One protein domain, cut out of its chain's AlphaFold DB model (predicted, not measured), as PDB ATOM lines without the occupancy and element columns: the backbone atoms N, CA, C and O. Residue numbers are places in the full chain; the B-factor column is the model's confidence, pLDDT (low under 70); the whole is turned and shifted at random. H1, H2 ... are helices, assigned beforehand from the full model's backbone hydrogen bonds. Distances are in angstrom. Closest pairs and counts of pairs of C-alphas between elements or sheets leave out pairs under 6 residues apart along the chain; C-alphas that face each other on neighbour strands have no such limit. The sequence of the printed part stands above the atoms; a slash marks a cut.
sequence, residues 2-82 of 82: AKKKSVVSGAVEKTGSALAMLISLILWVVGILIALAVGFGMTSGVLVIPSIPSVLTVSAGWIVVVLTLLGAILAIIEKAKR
ATOM      1  N   ALA A   2      -1.568 -14.370  -1.393       61.16
ATOM      2  CA  ALA A   2      -1.684 -13.415  -2.511       61.16
ATOM      3  C   ALA A   2      -3.000 -13.497  -3.322       61.16
ATOM      4  O   ALA A   2      -3.576 -12.472  -3.678       61.16
ATOM      5  N   LYS A   3      -3.539 -14.706  -3.544       57.88
ATOM      6  CA  LYS A   3      -4.772 -14.908  -4.329       57.88
ATOM      7  C   LYS A   3      -6.003 -14.252  -3.683       57.88
ATOM      8  O   LYS A   3      -6.828 -13.689  -4.386       57.88
ATOM      9  N   LYS A   4      -6.095 -14.241  -2.344       56.31
ATOM     10  CA  LYS A   4      -7.240 -13.670  -1.605       56.31
ATOM     11  C   LYS A   4      -7.315 -12.141  -1.743       56.31
ATOM     12  O   LYS A   4      -8.407 -11.602  -1.868       56.31
ATOM     13  N   LYS A   5      -6.164 -11.456  -1.799       57.56
ATOM     14  CA  LYS A   5      -6.084  -9.994  -1.980       57.56
ATOM     15  C   LYS A   5      -6.582  -9.558  -3.365       57.56
ATOM     16  O   LYS A   5      -7.279  -8.558  -3.469       57.56
ATOM     17  N   SER A   6      -6.297 -10.350  -4.402       60.44
ATOM     18  CA  SER A   6      -6.761 -10.102  -5.776       60.44
ATOM     19  C   SER A   6      -8.284 -10.252  -5.931       60.44
ATOM     20  O   SER A   6      -8.910  -9.395  -6.549       60.44
ATOM     21  N   VAL A   7      -8.906 -11.266  -5.312       63.50
ATOM     22  CA  VAL A   7     -10.373 -11.459  -5.395       63.50
ATOM     23  C   VAL A   7     -11.135 -10.364  -4.641       63.50
ATOM     24  O   VAL A   7     -12.144  -9.865  -5.136       63.50
ATOM     25  N   VAL A   8     -10.639  -9.947  -3.469       63.00
ATOM     26  CA  VAL A   8     -11.247  -8.847  -2.701       63.00
ATOM     27  C   VAL A   8     -11.121  -7.522  -3.459       63.00
ATOM     28  O   VAL A   8     -12.097  -6.784  -3.537       63.00
ATOM     29  N   SER A   9      -9.977  -7.255  -4.100       61.94
ATOM     30  CA  SER A   9      -9.805  -6.063  -4.945       61.94
ATOM     31  C   SER A   9     -10.796  -6.042  -6.116       61.94
ATOM     32  O   SER A   9     -11.423  -5.018  -6.363       61.94
ATOM     33  N   GLY A  10     -11.018  -7.183  -6.781       65.25
ATOM     34  CA  GLY A  10     -11.984  -7.283  -7.882       65.25
ATOM     35  C   GLY A  10     -13.449  -7.094  -7.459       65.25
ATOM     36  O   GLY A  10     -14.245  -6.544  -8.220       65.25
ATOM     37  N   ALA A  11     -13.825  -7.509  -6.244       64.06
ATOM     38  CA  ALA A  11     -15.173  -7.287  -5.707       64.06
ATOM     39  C   ALA A  11     -15.422  -5.811  -5.326       64.06
ATOM     40  O   ALA A  11     -16.521  -5.288  -5.545       64.06
ATOM     41  N   VAL A  12     -14.394  -5.125  -4.812       65.00
ATOM     42  CA  VAL A  12     -14.449  -3.688  -4.499       65.00
ATOM     43  C   VAL A  12     -14.518  -2.855  -5.783       65.00
ATOM     44  O   VAL A  12     -15.342  -1.947  -5.862       65.00
ATOM     45  N   GLU A  13     -13.760  -3.212  -6.826       67.56
ATOM     46  CA  GLU A  13     -13.833  -2.523  -8.124       67.56
ATOM     47  C   GLU A  13     -15.197  -2.668  -8.810       67.56
ATOM     48  O   GLU A  13     -15.743  -1.681  -9.303       67.56
ATOM     49  N   LYS A  14     -15.805  -3.865  -8.796       66.31
ATOM     50  CA  LYS A  14     -17.152  -4.056  -9.366       66.31
ATOM     51  C   LYS A  14     -18.218  -3.239  -8.636       66.31
ATOM     52  O   LYS A  14     -19.098  -2.678  -9.284       66.31
ATOM     53  N   THR A  15     -18.123  -3.139  -7.311       72.62
ATOM     54  CA  THR A  15     -19.049  -2.326  -6.505       72.62
ATOM     55  C   THR A  15     -18.856  -0.832  -6.773       72.62
ATOM     56  O   THR A  15     -19.834  -0.117  -6.981       72.62
ATOM     57  N   GLY A  16     -17.602  -0.370  -6.846       75.38
ATOM     58  CA  GLY A  16     -17.276   1.016  -7.190       75.38
ATOM     59  C   GLY A  16     -17.766   1.407  -8.587       75.38
ATOM     60  O   GLY A  16     -18.356   2.470  -8.763       75.38
ATOM     61  N   SER A  17     -17.605   0.515  -9.570       80.50
ATOM     62  CA  SER A  17     -18.078   0.724 -10.943       80.50
ATOM     63  C   SER A  17     -19.609   0.773 -11.045       80.50
ATOM     64  O   SER A  17     -20.150   1.655 -11.713       80.50
ATOM     65  N   ALA A  18     -20.323  -0.117 -10.348       83.31
ATOM     66  CA  ALA A  18     -21.788  -0.129 -10.343       83.31
ATOM     67  C   ALA A  18     -22.380   1.143  -9.710       83.31
ATOM     68  O   ALA A  18     -23.309   1.735 -10.263       83.31
ATOM     69  N   LEU A  19     -21.806   1.605  -8.594       85.44
ATOM     70  CA  LEU A  19     -22.177   2.878  -7.969       85.44
ATOM     71  C   LEU A  19     -21.920   4.066  -8.902       85.44
ATOM     72  O   LEU A  19     -22.794   4.917  -9.056       85.44
ATOM     73  N   ALA A  20     -20.763   4.105  -9.570       87.25
ATOM     74  CA  ALA A  20     -20.434   5.169 -10.516       87.25
ATOM     75  C   ALA A  20     -21.420   5.228 -11.696       87.25
ATOM     76  O   ALA A  20     -21.833   6.315 -12.105       87.25
ATOM     77  N   MET A  21     -21.849   4.071 -12.211       88.75
ATOM     78  CA  MET A  21     -22.857   3.997 -13.271       88.75
ATOM     79  C   MET A  21     -24.214   4.534 -12.801       88.75
ATOM     80  O   MET A  21     -24.848   5.308 -13.518       88.75
ATOM     81  N   LEU A  22     -24.640   4.170 -11.588       90.19
ATOM     82  CA  LEU A  22     -25.907   4.630 -11.023       90.19
ATOM     83  C   LEU A  22     -25.903   6.149 -10.794       90.19
ATOM     84  O   LEU A  22     -26.842   6.832 -11.195       90.19
ATOM     85  N   ILE A  23     -24.820   6.684 -10.220       92.06
ATOM     86  CA  ILE A  23     -24.639   8.128 -10.009       92.06
ATOM     87  C   ILE A  23     -24.658   8.871 -11.346       92.06
ATOM     88  O   ILE A  23     -25.339   9.885 -11.469       92.06
ATOM     89  N   SER A  24     -23.970   8.352 -12.367       89.44
ATOM     90  CA  SER A  24     -23.948   8.965 -13.702       89.44
ATOM     91  C   SER A  24     -25.344   9.024 -14.327       89.44
ATOM     92  O   SER A  24     -25.713  10.036 -14.917       89.44
ATOM     93  N   LEU A  25     -26.149   7.967 -14.159       89.75
ATOM     94  CA  LEU A  25     -27.530   7.930 -14.641       89.75
ATOM     95  C   LEU A  25     -28.410   8.937 -13.893       89.75
ATOM     96  O   LEU A  25     -29.159   9.677 -14.525       89.75
ATOM     97  N   ILE A  26     -28.288   9.004 -12.565       92.88
ATOM     98  CA  ILE A  26     -29.028   9.968 -11.740       92.88
ATOM     99  C   ILE A  26     -28.679  11.397 -12.158       92.88
ATOM    100  O   ILE A  26     -29.584  12.184 -12.417       92.88
ATOM    101  N   LEU A  27     -27.391  11.730 -12.282       91.25
ATOM    102  CA  LEU A  27     -26.946  13.062 -12.703       91.25
ATOM    103  C   LEU A  27     -27.452  13.422 -14.103       91.25
ATOM    104  O   LEU A  27     -27.850  14.564 -14.327       91.25
ATOM    105  N   TRP A  28     -27.493  12.456 -15.023       87.31
ATOM    106  CA  TRP A  28     -28.042  12.662 -16.362       87.31
ATOM    107  C   TRP A  28     -29.541  12.990 -16.324       87.31
ATOM    108  O   TRP A  28     -29.968  13.990 -16.901       87.31
ATOM    109  N   VAL A  29     -30.338  12.205 -15.590       89.25
ATOM    110  CA  VAL A  29     -31.784  12.452 -15.439       89.25
ATOM    111  C   VAL A  29     -32.042  13.785 -14.734       89.25
ATOM    112  O   VAL A  29     -32.867  14.573 -15.192       89.25
ATOM    113  N   VAL A  30     -31.317  14.072 -13.650       92.94
ATOM    114  CA  VAL A  30     -31.426  15.336 -12.907       92.94
ATOM    115  C   VAL A  30     -31.093  16.527 -13.804       92.94
ATOM    116  O   VAL A  30     -31.828  17.511 -13.787       92.94
ATOM    117  N   GLY A  31     -30.049  16.435 -14.632       87.81
ATOM    118  CA  GLY A  31     -29.695  17.484 -15.590       87.81
ATOM    119  C   GLY A  31     -30.837  17.811 -16.557       87.81
ATOM    120  O   GLY A  31     -31.163  18.982 -16.749       87.81
ATOM    121  N   ILE A  32     -31.505  16.787 -17.096       86.44
ATOM    122  CA  ILE A  32     -32.665  16.961 -17.987       86.44
ATOM    123  C   ILE A  32     -33.835  17.613 -17.251       86.44
ATOM    124  O   ILE A  32     -34.452  18.540 -17.774       86.44
ATOM    125  N   LEU A  33     -34.131  17.156 -16.032       87.62
ATOM    126  CA  LEU A  33     -35.224  17.704 -15.229       87.62
ATOM    127  C   LEU A  33     -34.989  19.176 -14.875       87.62
ATOM    128  O   LEU A  33     -35.907  19.980 -15.027       87.62
ATOM    129  N   ILE A  34     -33.775  19.547 -14.452       87.38
ATOM    130  CA  ILE A  34     -33.427  20.938 -14.129       87.38
ATOM    131  C   ILE A  34     -33.574  21.817 -15.368       87.38
ATOM    132  O   ILE A  34     -34.184  22.879 -15.293       87.38
ATOM    133  N   ALA A  35     -33.064  21.382 -16.517       84.50
ATOM    134  CA  ALA A  35     -33.143  22.180 -17.728       84.50
ATOM    135  C   ALA A  35     -34.576  22.361 -18.252       84.50
ATOM    136  O   ALA A  35     -34.934  23.463 -18.667       84.50
ATOM    137  N   LEU A  36     -35.413  21.320 -18.186       83.44
ATOM    138  CA  LEU A  36     -36.839  21.437 -18.502       83.44
ATOM    139  C   LEU A  36     -37.547  22.373 -17.517       83.44
ATOM    140  O   LEU A  36     -38.304  23.240 -17.944       83.44
ATOM    141  N   ALA A  37     -37.275  22.247 -16.215       82.06
ATOM    142  CA  ALA A  37     -37.867  23.102 -15.189       82.06
ATOM    143  C   ALA A  37     -37.464  24.577 -15.350       82.06
ATOM    144  O   ALA A  37     -38.318  25.456 -15.255       82.06
ATOM    145  N   VAL A  38     -36.188  24.860 -15.639       82.12
ATOM    146  CA  VAL A  38     -35.685  26.222 -15.891       82.12
ATOM    147  C   VAL A  38     -36.270  26.783 -17.185       82.12
ATOM    148  O   VAL A  38     -36.750  27.915 -17.190       82.12
ATOM    149  N   GLY A  39     -36.294  25.985 -18.256       78.81
ATOM    150  CA  GLY A  39     -36.904  26.346 -19.531       78.81
ATOM    151  C   GLY A  39     -38.368  26.741 -19.375       78.81
ATOM    152  O   GLY A  39     -38.732  27.878 -19.670       78.81
ATOM    153  N   PHE A  40     -39.189  25.842 -18.823       75.56
ATOM    154  CA  PHE A  40     -40.603  26.115 -18.567       75.56
ATOM    155  C   PHE A  40     -40.808  27.262 -17.571       75.56
ATOM    156  O   PHE A  40     -41.702  28.086 -17.767       75.56
ATOM    157  N   GLY A  41     -39.985  27.367 -16.525       74.44
ATOM    158  CA  GLY A  41     -40.069  28.441 -15.532       74.44
ATOM    159  C   GLY A  41     -39.797  29.831 -16.118       74.44
ATOM    160  O   GLY A  41     -40.453  30.801 -15.734       74.44
ATOM    161  N   MET A  42     -38.881  29.922 -17.086       74.75
ATOM    162  CA  MET A  42     -38.553  31.166 -17.784       74.75
ATOM    163  C   MET A  42     -39.551  31.511 -18.894       74.75
ATOM    164  O   MET A  42     -39.912  32.678 -19.029       74.75
ATOM    165  N   THR A  43     -40.056  30.533 -19.656       70.94
ATOM    166  CA  THR A  43     -41.074  30.795 -20.693       70.94
ATOM    167  C   THR A  43     -42.426  31.178 -20.107       70.94
ATOM    168  O   THR A  43     -43.149  31.973 -20.699       70.94
ATOM    169  N   SER A  44     -42.769  30.632 -18.939       66.19
ATOM    170  CA  SER A  44     -44.048  30.895 -18.265       66.19
ATOM    171  C   SER A  44     -44.058  32.226 -17.499       66.19
ATOM    172  O   SER A  44     -45.065  32.566 -16.888       66.19
ATOM    173  N   GLY A  45     -42.940  32.968 -17.483       65.94
ATOM    174  CA  GLY A  45     -42.820  34.243 -16.769       65.94
ATOM    175  C   GLY A  45     -42.884  34.126 -15.242       65.94
ATOM    176  O   GLY A  45     -43.061  35.134 -14.568       65.94
ATOM    177  N   VAL A  46     -42.743  32.914 -14.689       65.06
ATOM    178  CA  VAL A  46     -42.838  32.651 -13.240       65.06
ATOM    179  C   VAL A  46     -41.577  33.140 -12.514       65.06
ATOM    180  O   VAL A  46     -41.663  33.615 -11.384       65.06
ATOM    181  N   LEU A  47     -40.410  33.109 -13.177       55.81
ATOM    182  CA  LEU A  47     -39.204  33.808 -12.718       55.81
ATOM    183  C   LEU A  47     -39.178  35.244 -13.251       55.81
ATOM    184  O   LEU A  47     -38.549  35.547 -14.267       55.81
ATOM    185  N   VAL A  48     -39.840  36.145 -12.532       57.59
ATOM    186  CA  VAL A  48     -39.655  37.585 -12.721       57.59
ATOM    187  C   VAL A  48     -38.394  37.982 -11.966       57.59
ATOM    188  O   VAL A  48     -38.387  38.027 -10.739       57.59
ATOM    189  N   ILE A  49     -37.301  38.225 -12.685       62.03
ATOM    190  CA  ILE A  49     -36.089  38.782 -12.080       62.03
ATOM    191  C   ILE A  49     -36.274  40.301 -12.064       62.03
ATOM    192  O   ILE A  49     -36.309  40.909 -13.141       62.03
ATOM    193  N   PRO A  50     -36.411  40.938 -10.884       62.03
ATOM    194  CA  PRO A  50     -36.487  42.387 -10.818       62.03
ATOM    195  C   PRO A  50     -35.197  42.944 -11.425       62.03
ATOM    196  O   PRO A  50     -34.110  42.526 -11.031       62.03
ATOM    197  N   SER A  51     -35.314  43.897 -12.352       67.12
ATOM    198  CA  SER A  51     -34.205  44.589 -13.046       67.12
ATOM    199  C   SER A  51     -33.684  43.980 -14.358       67.12
ATOM    200  O   SER A  51     -32.812  44.599 -14.965       67.12
ATOM    201  N   ILE A  52     -34.200  42.845 -14.855       69.12
ATOM    202  CA  ILE A  52     -33.805  42.312 -16.179       69.12
ATOM    203  C   ILE A  52     -34.975  42.394 -17.176       69.12
ATOM    204  O   ILE A  52     -36.084  41.973 -16.842       69.12
ATOM    205  N   PRO A  53     -34.753  42.894 -18.413       70.62
ATOM    206  CA  PRO A  53     -35.754  42.860 -19.474       70.62
ATOM    207  C   PRO A  53     -36.284  41.442 -19.706       70.62
ATOM    208  O   PRO A  53     -35.512  40.511 -19.944       70.62
ATOM    209  N   SER A  54     -37.607  41.291 -19.707       68.81
ATOM    210  CA  SER A  54     -38.311  40.011 -19.898       68.81
ATOM    211  C   SER A  54     -37.927  39.278 -21.190       68.81
ATOM    212  O   SER A  54     -37.988  38.055 -21.267       68.81
ATOM    213  N   VAL A  55     -37.468  40.010 -22.206       71.69
ATOM    214  CA  VAL A  55     -36.979  39.435 -23.466       71.69
ATOM    215  C   VAL A  55     -35.730  38.570 -23.250       71.69
ATOM    216  O   VAL A  55     -35.602  37.514 -23.869       71.69
ATOM    217  N   LEU A  56     -34.820  38.980 -22.359       71.44
ATOM    218  CA  LEU A  56     -33.571  38.260 -22.090       71.44
ATOM    219  C   LEU A  56     -33.804  36.990 -21.265       71.44
ATOM    220  O   LEU A  56     -33.156  35.973 -21.495       71.44
ATOM    221  N   THR A  57     -34.753  37.019 -20.329       72.38
ATOM    222  CA  THR A  57     -35.077  35.850 -19.503       72.38
ATOM    223  C   THR A  57     -35.793  34.773 -20.315       72.38
ATOM    224  O   THR A  57     -35.453  33.597 -20.211       72.38
ATOM    225  N   VAL A  58     -36.716  35.160 -21.200       73.31
ATOM    226  CA  VAL A  58     -37.423  34.217 -22.083       73.31
ATOM    227  C   VAL A  58     -36.474  33.592 -23.109       73.31
ATOM    228  O   VAL A  58     -36.525  32.382 -23.336       73.31
ATOM    229  N   SER A  59     -35.579  34.383 -23.706       78.50
ATOM    230  CA  SER A  59     -34.585  33.862 -24.657       78.50
ATOM    231  C   SER A  59     -33.573  32.931 -23.984       78.50
ATOM    232  O   SER A  59     -33.278  31.872 -24.537       78.50
ATOM    233  N   ALA A  60     -33.121  33.241 -22.763       76.06
ATOM    234  CA  ALA A  60     -32.293  32.331 -21.969       76.06
ATOM    235  C   ALA A  60     -33.001  30.992 -21.686       76.06
ATOM    236  O   ALA A  60     -32.390  29.934 -21.845       76.06
ATOM    237  N   GLY A  61     -34.296  31.018 -21.351       75.38
ATOM    238  CA  GLY A  61     -35.104  29.810 -21.168       75.38
ATOM    239  C   GLY A  61     -35.130  28.922 -22.414       75.38
ATOM    240  O   GLY A  61     -34.837  27.728 -22.335       75.38
ATOM    241  N   TRP A  62     -35.396  29.507 -23.585       79.00
ATOM    242  CA  TRP A  62     -35.392  28.769 -24.853       79.00
ATOM    243  C   TRP A  62     -34.012  28.219 -25.229       79.00
ATOM    244  O   TRP A  62     -33.924  27.090 -25.711       79.00
ATOM    245  N   ILE A  63     -32.930  28.961 -24.967       83.31
ATOM    246  CA  ILE A  63     -31.555  28.490 -25.197       83.31
ATOM    247  C   ILE A  63     -31.269  27.226 -24.376       83.31
ATOM    248  O   ILE A  63     -30.748  26.249 -24.918       83.31
ATOM    249  N   VAL A  64     -31.647  27.212 -23.093       83.81
ATOM    250  CA  VAL A  64     -31.462  26.049 -22.208       83.81
ATOM    251  C   VAL A  64     -32.244  24.840 -22.718       83.81
ATOM    252  O   VAL A  64     -31.699  23.737 -22.770       83.81
ATOM    253  N   VAL A  65     -33.491  25.035 -23.153       82.75
ATOM    254  CA  VAL A  65     -34.325  23.953 -23.699       82.75
ATOM    255  C   VAL A  65     -33.686  23.346 -24.947       82.75
ATOM    256  O   VAL A  65     -33.551  22.125 -25.031       82.75
ATOM    257  N   VAL A  66     -33.242  24.181 -25.892       86.69
ATOM    258  CA  VAL A  66     -32.615  23.721 -27.140       86.69
ATOM    259  C   VAL A  66     -31.306  22.984 -26.865       86.69
ATOM    260  O   VAL A  66     -31.111  21.883 -27.376       86.69
ATOM    261  N   LEU A  67     -30.429  23.539 -26.022       85.44
ATOM    262  CA  LEU A  67     -29.167  22.891 -25.651       85.44
ATOM    263  C   LEU A  67     -29.393  21.538 -24.970       85.44
ATOM    264  O   LEU A  67     -28.665  20.584 -25.235       85.44
ATOM    265  N   THR A  68     -30.426  21.432 -24.137       85.56
ATOM    266  CA  THR A  68     -30.758  20.181 -23.441       85.56
ATOM    267  C   THR A  68     -31.326  19.141 -24.391       85.56
ATOM    268  O   THR A  68     -30.935  17.980 -24.314       85.56
ATOM    269  N   LEU A  69     -32.197  19.542 -25.321       85.75
ATOM    270  CA  LEU A  69     -32.687  18.669 -26.389       85.75
ATOM    271  C   LEU A  69     -31.531  18.134 -27.234       85.75
ATOM    272  O   LEU A  69     -31.438  16.927 -27.447       85.75
ATOM    273  N   LEU A  70     -30.618  19.009 -27.659       89.00
ATOM    274  CA  LEU A  70     -29.432  18.615 -28.418       89.00
ATOM    275  C   LEU A  70     -28.537  17.661 -27.619       89.00
ATOM    276  O   LEU A  70     -28.137  16.627 -28.147       89.00
ATOM    277  N   GLY A  71     -28.266  17.968 -26.348       84.88
ATOM    278  CA  GLY A  71     -27.463  17.121 -25.465       84.88
ATOM    279  C   GLY A  71     -28.099  15.753 -25.208       84.88
ATOM    280  O   GLY A  71     -27.412  14.737 -25.261       84.88
ATOM    281  N   ALA A  72     -29.415  15.704 -24.999       85.12
ATOM    282  CA  ALA A  72     -30.153  14.457 -24.835       85.12
ATOM    283  C   ALA A  72     -30.127  13.614 -26.119       85.12
ATOM    284  O   ALA A  72     -29.858  12.416 -26.050       85.12
ATOM    285  N   ILE A  73     -30.340  14.229 -27.288       87.69
ATOM    286  CA  ILE A  73     -30.265  13.545 -28.587       87.69
ATOM    287  C   ILE A  73     -28.854  12.996 -28.827       87.69
ATOM    288  O   ILE A  73     -28.713  11.822 -29.168       87.69
ATOM    289  N   LEU A  74     -27.806  13.797 -28.600       86.88
ATOM    290  CA  LEU A  74     -26.418  13.341 -28.722       86.88
ATOM    291  C   LEU A  74     -26.114  12.183 -27.768       86.88
ATOM    292  O   LEU A  74     -25.526  11.193 -28.195       86.88
ATOM    293  N   ALA A  75     -26.554  12.272 -26.511       83.88
ATOM    294  CA  ALA A  75     -26.359  11.212 -25.526       83.88
ATOM    295  C   ALA A  75     -27.055   9.903 -25.938       83.88
ATOM    296  O   ALA A  75     -26.496   8.821 -25.757       83.88
ATOM    297  N   ILE A  76     -28.254   9.986 -26.527       85.25
ATOM    298  CA  ILE A  76     -28.967   8.819 -27.062       85.25
ATOM    299  C   ILE A  76     -28.204   8.225 -28.251       85.25
ATOM    300  O   ILE A  76     -28.011   7.012 -28.293       85.25
ATOM    301  N   ILE A  77     -27.735   9.054 -29.188       91.88
ATOM    302  CA  ILE A  77     -26.967   8.602 -30.360       91.88
ATOM    303  C   ILE A  77     -25.654   7.935 -29.935       91.88
ATOM    304  O   ILE A  77     -25.327   6.859 -30.431       91.88
ATOM    305  N   GLU A  78     -24.905   8.533 -29.007       88.44
ATOM    306  CA  GLU A  78     -23.646   7.969 -28.512       88.44
ATOM    307  C   GLU A  78     -23.873   6.621 -27.818       88.44
ATOM    308  O   GLU A  78     -23.139   5.663 -28.066       88.44
ATOM    309  N   LYS A  79     -24.933   6.518 -27.009       82.75
ATOM    310  CA  LYS A  79     -25.303   5.266 -26.349       82.75
ATOM    311  C   LYS A  79     -25.808   4.202 -27.326       82.75
ATOM    312  O   LYS A  79     -25.579   3.031 -27.070       82.75
ATOM    313  N   ALA A  80     -26.479   4.584 -28.413       83.06
ATOM    314  CA  ALA A  80     -26.947   3.657 -29.446       83.06
ATOM    315  C   ALA A  80     -25.825   3.176 -30.384       83.06
ATOM    316  O   ALA A  80     -25.971   2.145 -31.033       83.06
ATOM    317  N   LYS A  81     -24.729   3.939 -30.489       79.06
ATOM    318  CA  LYS A  81     -23.569   3.605 -31.326       79.06
ATOM    319  C   LYS A  81     -22.535   2.723 -30.606       79.06
ATOM    320  O   LYS A  81     -21.756   2.059 -31.289       79.06
ATOM    321  N   ARG A  82     -22.486   2.761 -29.271       52.22
ATOM    322  CA  ARG A  82     -21.698   1.833 -28.438       52.22
ATOM    323  C   ARG A  82     -22.374   0.474 -28.321       52.22
ATOM    324  O   ARG A  82     -21.612  -0.512 -28.238       52.22
TER     325      ARG A  82
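What this domain is: This is residues 2 to 82 of the 82 residues of an uncharacterized protein of Candidatus Pacearchaeota archaeon CG10_big_fil_rev_8_21_14_0_10_31_24 (UniProt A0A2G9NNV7). One long helix, H1, makes the length, and a shorter helix, H2, folds back beside its last part, so that the two form a V, a helical hairpin closed by a loop at residues 44 to 53. Residues 2 to 27 of H1 stick out past H2. The 81 printed residues, with two named helices and no named strand, are all helix in class. The whole is extended, a rod of 68 by 31 by 14 A, with a radius of gyration of the C-alphas of 20.4 A.

Where its parts are: H1, residues 2 to 43, is 61.9 A long and begins at C-alpha 2 (-1.684, -13.415, -2.511). H2, residues 54 to 81, is 40.9 A long and ends at C-alpha 81 (-23.569, 3.605, -31.326).

How they stand to each other: H1 touches H2 with residues 32 to 43 alone; the closest C-alphas, those of Gly 39 and Gly 61, are 4.2 A apart. They run opposite ways at a steep tilt of 35.2 degrees, only just steep. Every O i to N i+4 pair is within hydrogen-bond range in H2, and 37 of 38 in H1.

The domain as a whole: The C-alphas farthest apart, of Ala 2 and Pro 53, are 67.9 A apart. The printed part has no cut, and the link is short. Confidence is under 70 at residues 2 to 14, 44 to 52, 54 and 82.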